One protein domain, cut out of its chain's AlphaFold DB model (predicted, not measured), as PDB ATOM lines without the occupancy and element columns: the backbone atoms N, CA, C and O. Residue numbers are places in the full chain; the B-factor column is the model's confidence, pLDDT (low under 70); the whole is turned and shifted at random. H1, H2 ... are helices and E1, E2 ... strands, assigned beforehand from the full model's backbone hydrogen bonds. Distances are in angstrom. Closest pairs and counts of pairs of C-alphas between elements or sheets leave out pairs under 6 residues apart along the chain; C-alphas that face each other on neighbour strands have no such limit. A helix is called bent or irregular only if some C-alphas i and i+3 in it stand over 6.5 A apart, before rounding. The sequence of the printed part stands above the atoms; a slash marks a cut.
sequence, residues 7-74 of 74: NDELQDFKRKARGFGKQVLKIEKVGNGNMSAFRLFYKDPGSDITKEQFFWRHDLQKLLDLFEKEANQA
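Overview. This is residues 7 to 74 of the 74 residues of an uncharacterized protein of Taibaiella sp. KBW10 (UniProt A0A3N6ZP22). What is the main shape? A strongly twisted wall of three antiparallel strands, in the order E1 E2 E3, has helices H1 and H2 side by side on one face, making two layers, and its other face bare. The strands form a meander, each the antiparallel neighbour of the one before. What is printed? There are 68 residues with two named helices and three named strands, H1 E1 E2 E3 H2, of mixed class; the whole is compact, with a radius of gyration of the C-alphas of 11.8 A, and spans 37 by 22 by 17 A.

Along the chain. Where are the strands? E1 is residues 23 to 29, 18.3 A; E2 37 to 43, 20.1 A; E3 50 to 56, 19.8 A. Where are the helices? H1 is residues 7 to 19, 18.6 A, from C-alpha 7 at (39.993, 7.632, 202.445). H2 is residues 57 to 72, 23.8 A, to C-alpha 72 at (27.049, 5.465, 178.903); it is irregular, with C-alphas 58 and 61 7.2 A apart.

Arrangement. What joins the strands? In the hairpin E1 and E2, N 25 and O 41 are 2.8 A apart; in the hairpin E2 and E3, N 40 and O 53 are 2.8 A apart, both within hydrogen-bond range. How do the helices sit? H1 is on the sheet at a height of 10.0 A, over E1 and only just over E2, where 3 of its C-alphas fall. H2 is on the same face, at a height of 8.7 A, over none of the strands, but only just: 2 of its C-alphas fall on E3. Do the helices meet? H1 touches H2 with residues 13 to 17 alone, the closest C-alphas being those of Ala 17 and Leu 64, 6.7 A apart, at a shallow tilt of 8 degrees, the same way. Every O i to N i+4 pair is within hydrogen-bond range in H1, and 10 of 12 in H2.

Size, cuts and confidence. How large is it? The two C-alphas farthest apart, those of Gly 33 and Ala 74, are 38.1 A apart. Is anything cut or uncertain? The printed part has no cut and no long link; residues 33 to 34 and 73 to 74 have pLDDT under 70.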
ATOM      1  N   ASN A   7      38.931   7.639 203.433       79.25
ATOM      2  CA  ASN A   7      39.993   7.632 202.445       79.25
ATOM      3  C   ASN A   7      39.871   6.471 201.442       79.25
ATOM      4  O   ASN A   7      40.051   6.703 200.251       79.25
ATOM      5  N   ASP A   8      39.527   5.260 201.891       84.38
ATOM      6  CA  ASP A   8      39.346   4.093 201.018       84.38
ATOM      7  C   ASP A   8      38.166   4.295 200.062       84.38
ATOM      8  O   ASP A   8      38.301   4.087 198.857       84.38
ATOM      9  N   GLU A   9      37.041   4.808 200.571       83.88
ATOM     10  CA  GLU A   9      35.860   5.131 199.757       83.88
ATOM     11  C   GLU A   9      36.185   6.171 198.675       83.88
ATOM     12  O   GLU A   9      35.795   6.033 197.515       83.88
ATOM     13  N   LEU A  10      36.948   7.211 199.029       85.56
ATOM     14  CA  LEU A  10      37.384   8.233 198.079       85.56
ATOM     15  C   LEU A  10      38.397   7.699 197.058       85.56
ATOM     16  O   LEU A  10      38.423   8.174 195.919       85.56
ATOM     17  N   GLN A  11      39.248   6.740 197.432       87.25
ATOM     18  CA  GLN A  11      40.165   6.104 196.484       87.25
ATOM     19  C   GLN A  11      39.424   5.221 195.481       87.25
ATOM     20  O   GLN A  11      39.701   5.310 194.281       87.25
ATOM     21  N   ASP A  12      38.461   4.424 195.947       89.44
ATOM     22  CA  ASP A  12      37.593   3.630 195.076       89.44
ATOM     23  C   ASP A  12      36.789   4.533 194.128       89.44
ATOM     24  O   ASP A  12      36.794   4.322 192.912       89.44
ATOM     25  N   PHE A  13      36.224   5.625 194.654       89.00
ATOM     26  CA  PHE A  13      35.537   6.642 193.860       89.00
ATOM     27  C   PHE A  13      36.407   7.177 192.719       89.00
ATOM     28  O   PHE A  13      35.982   7.183 191.565       89.00
ATOM     29  N   LYS A  14      37.645   7.601 193.013       89.88
ATOM     30  CA  LYS A  14      38.575   8.113 191.992       89.88
ATOM     31  C   LYS A  14      38.864   7.075 190.914       89.88
ATOM     32  O   LYS A  14      38.946   7.425 189.737       89.88
ATOM     33  N   ARG A  15      39.032   5.809 191.308       90.38
ATOM     34  CA  ARG A  15      39.300   4.706 190.380       90.38
ATOM     35  C   ARG A  15      38.118   4.484 189.437       90.38
ATOM     36  O   ARG A  15      38.330   4.425 188.228       90.38
ATOM     37  N   LYS A  16      36.896   4.422 189.971       90.94
ATOM     38  CA  LYS A  16      35.663   4.247 189.188       90.94
ATOM     39  C   LYS A  16      35.373   5.447 188.287       90.94
ATOM     40  O   LYS A  16      35.191   5.264 187.091       90.94
ATOM     41  N   ALA A  17      35.441   6.667 188.823       89.69
ATOM     42  CA  ALA A  17      35.259   7.901 188.055       89.69
ATOM     43  C   ALA A  17      36.207   7.972 186.845       89.69
ATOM     44  O   ALA A  17      35.779   8.310 185.743       89.69
ATOM     45  N   ARG A  18      37.471   7.561 187.020       89.06
ATOM     46  CA  ARG A  18      38.433   7.458 185.914       89.06
ATOM     47  C   ARG A  18      38.039   6.404 184.875       89.06
ATOM     48  O   ARG A  18      38.278   6.627 183.693       89.06
ATOM     49  N   GLY A  19      37.443   5.288 185.297       88.69
ATOM     50  CA  GLY A  19      36.877   4.274 184.400       88.69
ATOM     51  C   GLY A  19      35.748   4.815 183.519       88.69
ATOM     52  O   GLY A  19      35.646   4.431 182.362       88.69
ATOM     53  N   PHE A  20      34.980   5.782 184.024       88.44
ATOM     54  CA  PHE A  20      33.935   6.501 183.283       88.44
ATOM     55  C   PHE A  20      34.471   7.671 182.436       88.44
ATOM     56  O   PHE A  20      33.713   8.530 181.998       88.44
ATOM     57  N   GLY A  21      35.790   7.770 182.251       87.38
ATOM     58  CA  GLY A  21      36.421   8.857 181.500       87.38
ATOM     59  C   GLY A  21      36.562  10.174 182.271       87.38
ATOM     60  O   GLY A  21      37.144  11.117 181.744       87.38
ATOM     61  N   LYS A  22      36.112  10.264 183.530       89.31
ATOM     62  CA  LYS A  22      36.254  11.478 184.349       89.31
ATOM     63  C   LYS A  22      37.643  11.529 184.985       89.31
ATOM     64  O   LYS A  22      37.983  10.746 185.875       89.31
ATOM     65  N   GLN A  23      38.464  12.490 184.580       90.69
ATOM     66  CA  GLN A  23      39.779  12.707 185.170       90.69
ATOM     67  C   GLN A  23      39.651  13.503 186.472       90.69
ATOM     68  O   GLN A  23      39.585  14.731 186.463       90.69
ATOM     69  N   VAL A  24      39.630  12.804 187.608       90.88
ATOM     70  CA  VAL A  24      39.591  13.439 188.933       90.88
ATOM     71  C   VAL A  24      40.926  14.116 189.243       90.88
ATOM     72  O   VAL A  24      41.953  13.454 189.373       90.88
ATOM     73  N   LEU A  25      40.898  15.437 189.410       91.19
ATOM     74  CA  LEU A  25      42.061  16.253 189.753       91.19
ATOM     75  C   LEU A  25      42.260  16.338 191.265       91.19
ATOM     76  O   LEU A  25      43.358  16.121 191.773       91.19
ATOM     77  N   LYS A  26      41.193  16.669 191.996       90.75
ATOM     78  CA  LYS A  26      41.270  16.950 193.433       90.75
ATOM     79  C   LYS A  26      39.943  16.645 194.115       90.75
ATOM     80  O   LYS A  26      38.885  16.816 193.523       90.75
ATOM     81  N   ILE A  27      40.011  16.195 195.365       90.31
ATOM     82  CA  ILE A  27      38.853  16.080 196.254       90.31
ATOM     83  C   ILE A  27      39.217  16.798 197.546       90.31
ATOM     84  O   ILE A  27      40.216  16.448 198.172       90.31
ATOM     85  N   GLU A  28      38.432  17.796 197.932       89.75
ATOM     86  CA  GLU A  28      38.642  18.584 199.147       89.75
ATOM     87  C   GLU A  28      37.481  18.393 200.106       89.75
ATOM     88  O   GLU A  28      36.326  18.492 199.706       89.75
ATOM     89  N   LYS A  29      37.766  18.147 201.385       87.62
ATOM     90  CA  LYS A  29      36.726  18.175 202.413       87.62
ATOM     91  C   LYS A  29      36.361  19.636 202.683       87.62
ATOM     92  O   LYS A  29      37.215  20.407 203.101       87.62
ATOM     93  N   VAL A  30      35.103  19.995 202.449       88.56
ATOM     94  CA  VAL A  30      34.567  21.352 202.666       88.56
ATOM     95  C   VAL A  30      33.670  21.451 203.904       88.56
ATOM     96  O   VAL A  30      33.284  22.545 204.297       88.56
ATOM     97  N   GLY A  31      33.332  20.323 204.538       76.75
ATOM     98  CA  GLY A  31      32.535  20.302 205.766       76.75
ATOM     99  C   GLY A  31      33.365  20.474 207.045       76.75
ATOM    100  O   GLY A  31      34.409  19.834 207.206       76.75
ATOM    101  N   ASN A  32      32.862  21.278 207.987       70.25
ATOM    102  CA  ASN A  32      33.433  21.436 209.329       70.25
ATOM    103  C   ASN A  32      32.902  20.365 210.304       70.25
ATOM    104  O   ASN A  32      31.730  19.986 210.270       70.25
ATOM    105  N   GLY A  33      33.767  19.884 211.207       69.25
ATOM    106  CA  GLY A  33      33.399  18.928 212.260       69.25
ATOM    107  C   GLY A  33      32.879  17.584 211.725       69.25
ATOM    108  O   GLY A  33      33.554  16.918 210.932       69.25
ATOM    109  N   ASN A  34      31.672  17.199 212.165       65.69
ATOM    110  CA  ASN A  34      30.985  15.944 211.813       65.69
ATOM    111  C   ASN A  34      30.437  15.915 210.372       65.69
ATOM    112  O   ASN A  34      29.994  14.873 209.887       65.69
ATOM    113  N   MET A  35      30.450  17.052 209.675       70.50
ATOM    114  CA  MET A  35      29.902  17.162 208.329       70.50
ATOM    115  C   MET A  35      30.916  16.639 207.302       70.50
ATOM    116  O   MET A  35      31.995  17.202 207.116       70.50
ATOM    117  N   SER A  36      30.584  15.533 206.631       80.62
ATOM    118  CA  SER A  36      31.437  14.908 205.608       80.62
ATOM    119  C   SER A  36      31.026  15.357 204.204       80.62
ATOM    120  O   SER A  36      30.567  14.553 203.394       80.62
ATOM    121  N   ALA A  37      31.132  16.662 203.955       88.44
ATOM    122  CA  ALA A  37      30.919  17.263 202.642       88.44
ATOM    123  C   ALA A  37      32.254  17.415 201.903       88.44
ATOM    124  O   ALA A  37      33.264  17.802 202.504       88.44
ATOM    125  N   PHE A  38      32.247  17.131 200.606       90.12
ATOM    126  CA  PHE A  38      33.415  17.129 199.738       90.12
ATOM    127  C   PHE A  38      33.160  17.932 198.462       90.12
ATOM    128  O   PHE A  38      32.042  18.002 197.954       90.12
ATOM    129  N   ARG A  39      34.228  18.521 197.935       92.38
ATOM    130  CA  ARG A  39      34.278  19.212 196.650       92.38
ATOM    131  C   ARG A  39      35.212  18.443 195.732       92.38
ATOM    132  O   ARG A  39      36.397  18.297 196.027       92.38
ATOM    133  N   LEU A  40      34.659  17.915 194.654       92.62
ATOM    134  CA  LEU A  40      35.358  17.205 193.596       92.62
ATOM    135  C   LEU A  40      35.698  18.178 192.474       92.62
ATOM    136  O   LEU A  40      34.822  18.879 191.983       92.62
ATOM    137  N   PHE A  41      36.940  18.143 192.017       93.56
ATOM    138  CA  PHE A  41      37.391  18.803 190.802       93.56
ATOM    139  C   PHE A  41      37.766  17.731 189.791       93.56
ATOM    140  O   PHE A  41      38.600  16.869 190.088       93.56
ATOM    141  N   TYR A  42      37.156  17.765 188.611       92.50
ATOM    142  CA  TYR A  42      37.392  16.784 187.557       92.50
ATOM    143  C   TYR A  42      37.353  17.427 186.171       92.50
ATOM    144  O   TYR A  42      36.822  18.519 185.991       92.50
ATOM    145  N   LYS A  43      37.942  16.748 185.192       92.00
ATOM    146  CA  LYS A  43      37.901  17.117 183.774       92.00
ATOM    147  C   LYS A  43      37.337  15.961 182.960       92.00
ATOM    148  O   LYS A  43      37.530  14.800 183.322       92.00
ATOM    149  N   ASP A  44      36.648  16.281 181.876       87.38
ATOM    150  CA  ASP A  44      36.286  15.297 180.856       87.38
ATOM    151  C   ASP A  44      37.502  15.015 179.951       87.38
ATOM    152  O   ASP A  44      38.386  15.872 179.824       87.38
ATOM    153  N   PRO A  45      37.586  13.830 179.327       82.81
ATOM    154  CA  PRO A  45      38.751  13.460 178.542       82.81
ATOM    155  C   PRO A  45      38.823  14.343 177.290       82.81
ATOM    156  O   PRO A  45      37.860  14.455 176.538       82.81
ATOM    157  N   GLY A  46      39.964  15.006 177.085       83.31
ATOM    158  CA  GLY A  46      40.157  15.956 175.983       83.31
ATOM    159  C   GLY A  46      39.579  17.356 176.225       83.31
ATOM    160  O   GLY A  46      39.711  18.214 175.357       83.31
ATOM    161  N   SER A  47      38.979  17.613 177.393       84.62
ATOM    162  CA  SER A  47      38.523  18.947 177.789       84.62
ATOM    163  C   SER A  47      39.494  19.587 178.775       84.62
ATOM    164  O   SER A  47      39.842  19.006 179.804       84.62
ATOM    165  N   ASP A  48      39.887  20.833 178.508       85.25
ATOM    166  CA  ASP A  48      40.670  21.627 179.460       85.25
ATOM    167  C   ASP A  48      39.817  22.288 180.550       85.25
ATOM    168  O   ASP A  48      40.340  22.828 181.531       85.25
ATOM    169  N   ILE A  49      38.493  22.195 180.418       88.56
ATOM    170  CA  ILE A  49      37.539  22.793 181.342       88.56
ATOM    171  C   ILE A  49      37.509  21.970 182.626       88.56
ATOM    172  O   ILE A  49      37.078  20.817 182.645       88.56
ATOM    173  N   THR A  50      37.941  22.594 183.721       91.69
ATOM    174  CA  THR A  50      37.807  22.010 185.057       91.69
ATOM    175  C   THR A  50      36.374  22.177 185.530       91.69
ATOM    176  O   THR A  50      35.900  23.298 185.701       91.69
ATOM    177  N   LYS A  51      35.701  21.056 185.760       90.81
ATOM    178  CA  LYS A  51      34.397  21.001 186.406       90.81
ATOM    179  C   LYS A  51      34.576  20.814 187.900       90.81
ATOM    180  O   LYS A  51      35.504  20.144 188.362       90.81
ATOM    181  N   GLU A  52      33.655  21.391 188.649       92.88
ATOM    182  CA  GLU A  52      33.574  21.219 190.087       92.88
ATOM    183  C   GLU A  52      32.201  20.692 190.499       92.88
ATOM    184  O   GLU A  52      31.178  21.065 189.929       92.88
ATOM    185  N   GLN A  53      32.181  19.797 191.482       90.31
ATOM    186  CA  GLN A  53      30.966  19.176 191.992       90.31
ATOM    187  C   GLN A  53      31.048  19.048 193.507       90.31
ATOM    188  O   GLN A  53      32.017  18.521 194.051       90.31
ATOM    189  N   PHE A  54      29.998  19.483 194.190       90.81
ATOM    190  CA  PHE A  54      29.844  19.275 195.622       90.81
ATOM    191  C   PHE A  54      29.037  18.009 195.882       90.81
ATOM    192  O   PHE A  54      28.017  17.778 195.232       90.81
ATOM    193  N   PHE A  55      29.490  17.197 196.833       89.81
ATOM    194  CA  PHE A  55      28.806  15.971 197.223       89.81
ATOM    195  C   PHE A  55      29.018  15.649 198.702       89.81
ATOM    196  O   PHE A  55      29.992  16.069 199.332       89.81
ATOM    197  N   TRP A  56      28.097  14.878 199.264       89.00
ATOM    198  CA  TRP A  56      28.172  14.381 200.634       89.00
ATOM    199  C   TRP A  56      28.725  12.960 200.637       89.00
ATOM    200  O   TRP A  56      28.485  12.209 199.695       89.00
ATOM    201  N   ARG A  57      29.413  12.546 201.710       85.69
ATOM    202  CA  ARG A  57      29.930  11.168 201.855       85.69
ATOM    203  C   ARG A  57      28.871  10.109 201.542       85.69
ATOM    204  O   ARG A  57      29.148   9.165 200.820       85.69
ATOM    205  N   HIS A  58      27.664  10.285 202.078       86.69
ATOM    206  CA  HIS A  58      26.570   9.327 201.909       86.69
ATOM    207  C   HIS A  58      25.968   9.331 200.493       86.69
ATOM    208  O   HIS A  58      25.283   8.384 200.124       86.69
ATOM    209  N   ASP A  59      26.238  10.365 199.693       88.06
ATOM    210  CA  ASP A  59      25.820  10.462 198.292       88.06
ATOM    211  C   ASP A  59      26.932  10.045 197.314       88.06
ATOM    212  O   ASP A  59      26.731  10.103 196.103       88.06
ATOM    213  N   LEU A  60      28.091   9.587 197.804       87.44
ATOM    214  CA  LEU A  60      29.218   9.163 196.966       87.44
ATOM    215  C   LEU A  60      28.802   8.083 195.955       87.44
ATOM    216  O   LEU A  60      29.157   8.171 194.782       87.44
ATOM    217  N   GLN A  61      27.987   7.115 196.385       86.88
ATOM    218  CA  GLN A  61      27.456   6.076 195.502       86.88
ATOM    219  C   GLN A  61      26.519   6.656 194.431       86.88
ATOM    220  O   GLN A  61      26.652   6.319 193.260       86.88
ATOM    221  N   LYS A  62      25.625   7.585 194.799       89.56
ATOM    222  CA  LYS A  62      24.722   8.239 193.836       89.56
ATOM    223  C   LYS A  62      25.489   9.057 192.798       89.56
ATOM    224  O   LYS A  62      25.083   9.108 191.642       89.56
ATOM    225  N   LEU A  63      26.582   9.703 193.208       89.50
ATOM    226  CA  LEU A  63      27.436  10.458 192.297       89.50
ATOM    227  C   LEU A  63      28.150   9.534 191.299       89.50
ATOM    228  O   LEU A  63      28.276   9.888 190.131       89.50
ATOM    229  N   LEU A  64      28.584   8.347 191.735       89.44
ATOM    230  CA  LEU A  64      29.152   7.342 190.832       89.44
ATOM    231  C   LEU A  64      28.132   6.849 189.808       89.44
ATOM    232  O   LEU A  64      28.452   6.818 188.625       89.44
ATOM    233  N   ASP A  65      26.915   6.527 190.247       90.81
ATOM    234  CA  ASP A  65      25.804   6.158 189.360       90.81
ATOM    235  C   ASP A  65      25.513   7.253 188.320       90.81
ATOM    236  O   ASP A  65      25.223   6.964 187.160       90.81
ATOM    237  N   LEU A  66      25.604   8.528 188.716       89.81
ATOM    238  CA  LEU A  66      25.457   9.650 187.790       89.81
ATOM    239  C   LEU A  66      26.572   9.645 186.733       89.81
ATOM    240  O   LEU A  66      26.277   9.733 185.546       89.81
ATOM    241  N   PHE A  67      27.834   9.508 187.148       89.50
ATOM    242  CA  PHE A  67      28.973   9.483 186.222       89.50
ATOM    243  C   PHE A  67      28.932   8.296 185.266       89.50
ATOM    244  O   PHE A  67      29.274   8.454 184.098       89.50
ATOM    245  N   GLU A  68      28.495   7.131 185.740       89.75
ATOM    246  CA  GLU A  68      28.286   5.960 184.895       89.75
ATOM    247  C   GLU A  68      27.212   6.224 183.835       89.75
ATOM    248  O   GLU A  68      27.423   5.942 182.655       89.75
ATOM    249  N   LYS A  69      26.072   6.807 184.228       88.94
ATOM    250  CA  LYS A  69      25.005   7.161 183.282       88.94
ATOM    251  C   LYS A  69      25.470   8.185 182.257       88.94
ATOM    252  O   LYS A  69      25.220   7.989 181.075       88.94
ATOM    253  N   GLU A  70      26.174   9.230 182.687       85.88
ATOM    254  CA  GLU A  70      26.740  10.227 181.773       85.88
ATOM    255  C   GLU A  70      27.730   9.603 180.786       85.88
ATOM    256  O   GLU A  70      27.708   9.948 179.609       85.88
ATOM    257  N   ALA A  71      28.577   8.678 181.242       84.75
ATOM    258  CA  ALA A  71      29.546   8.001 180.386       84.75
ATOM    259  C   ALA A  71      28.895   7.021 179.401       84.75
ATOM    260  O   ALA A  71      29.373   6.888 178.285       84.75
ATOM    261  N   ASN A  72      27.800   6.361 179.787       80.81
ATOM    262  CA  ASN A  72      27.049   5.465 178.903       80.81
ATOM    263  C   ASN A  72      26.142   6.209 177.904       80.81
ATOM    264  O   ASN A  72      25.629   5.592 176.971       80.81
ATOM    265  N   GLN A  73      25.895   7.505 178.117       67.38
ATOM    266  CA  GLN A  73      25.102   8.356 177.223       67.38
ATOM    267  C   GLN A  73      25.953   9.215 176.268       67.38
ATOM    268  O   GLN A  73      25.372   9.886 175.413       67.38
ATOM    269  N   ALA A  74      27.282   9.212 176.418       54.62
ATOM    270  CA  ALA A  74      28.243   9.951 175.592       54.62
ATOM    271  C   ALA A  74      28.891   9.050 174.530       54.62
ATOM    272  O   ALA A  74      29.164   9.574 173.426       54.62
TER     273      ALA A  74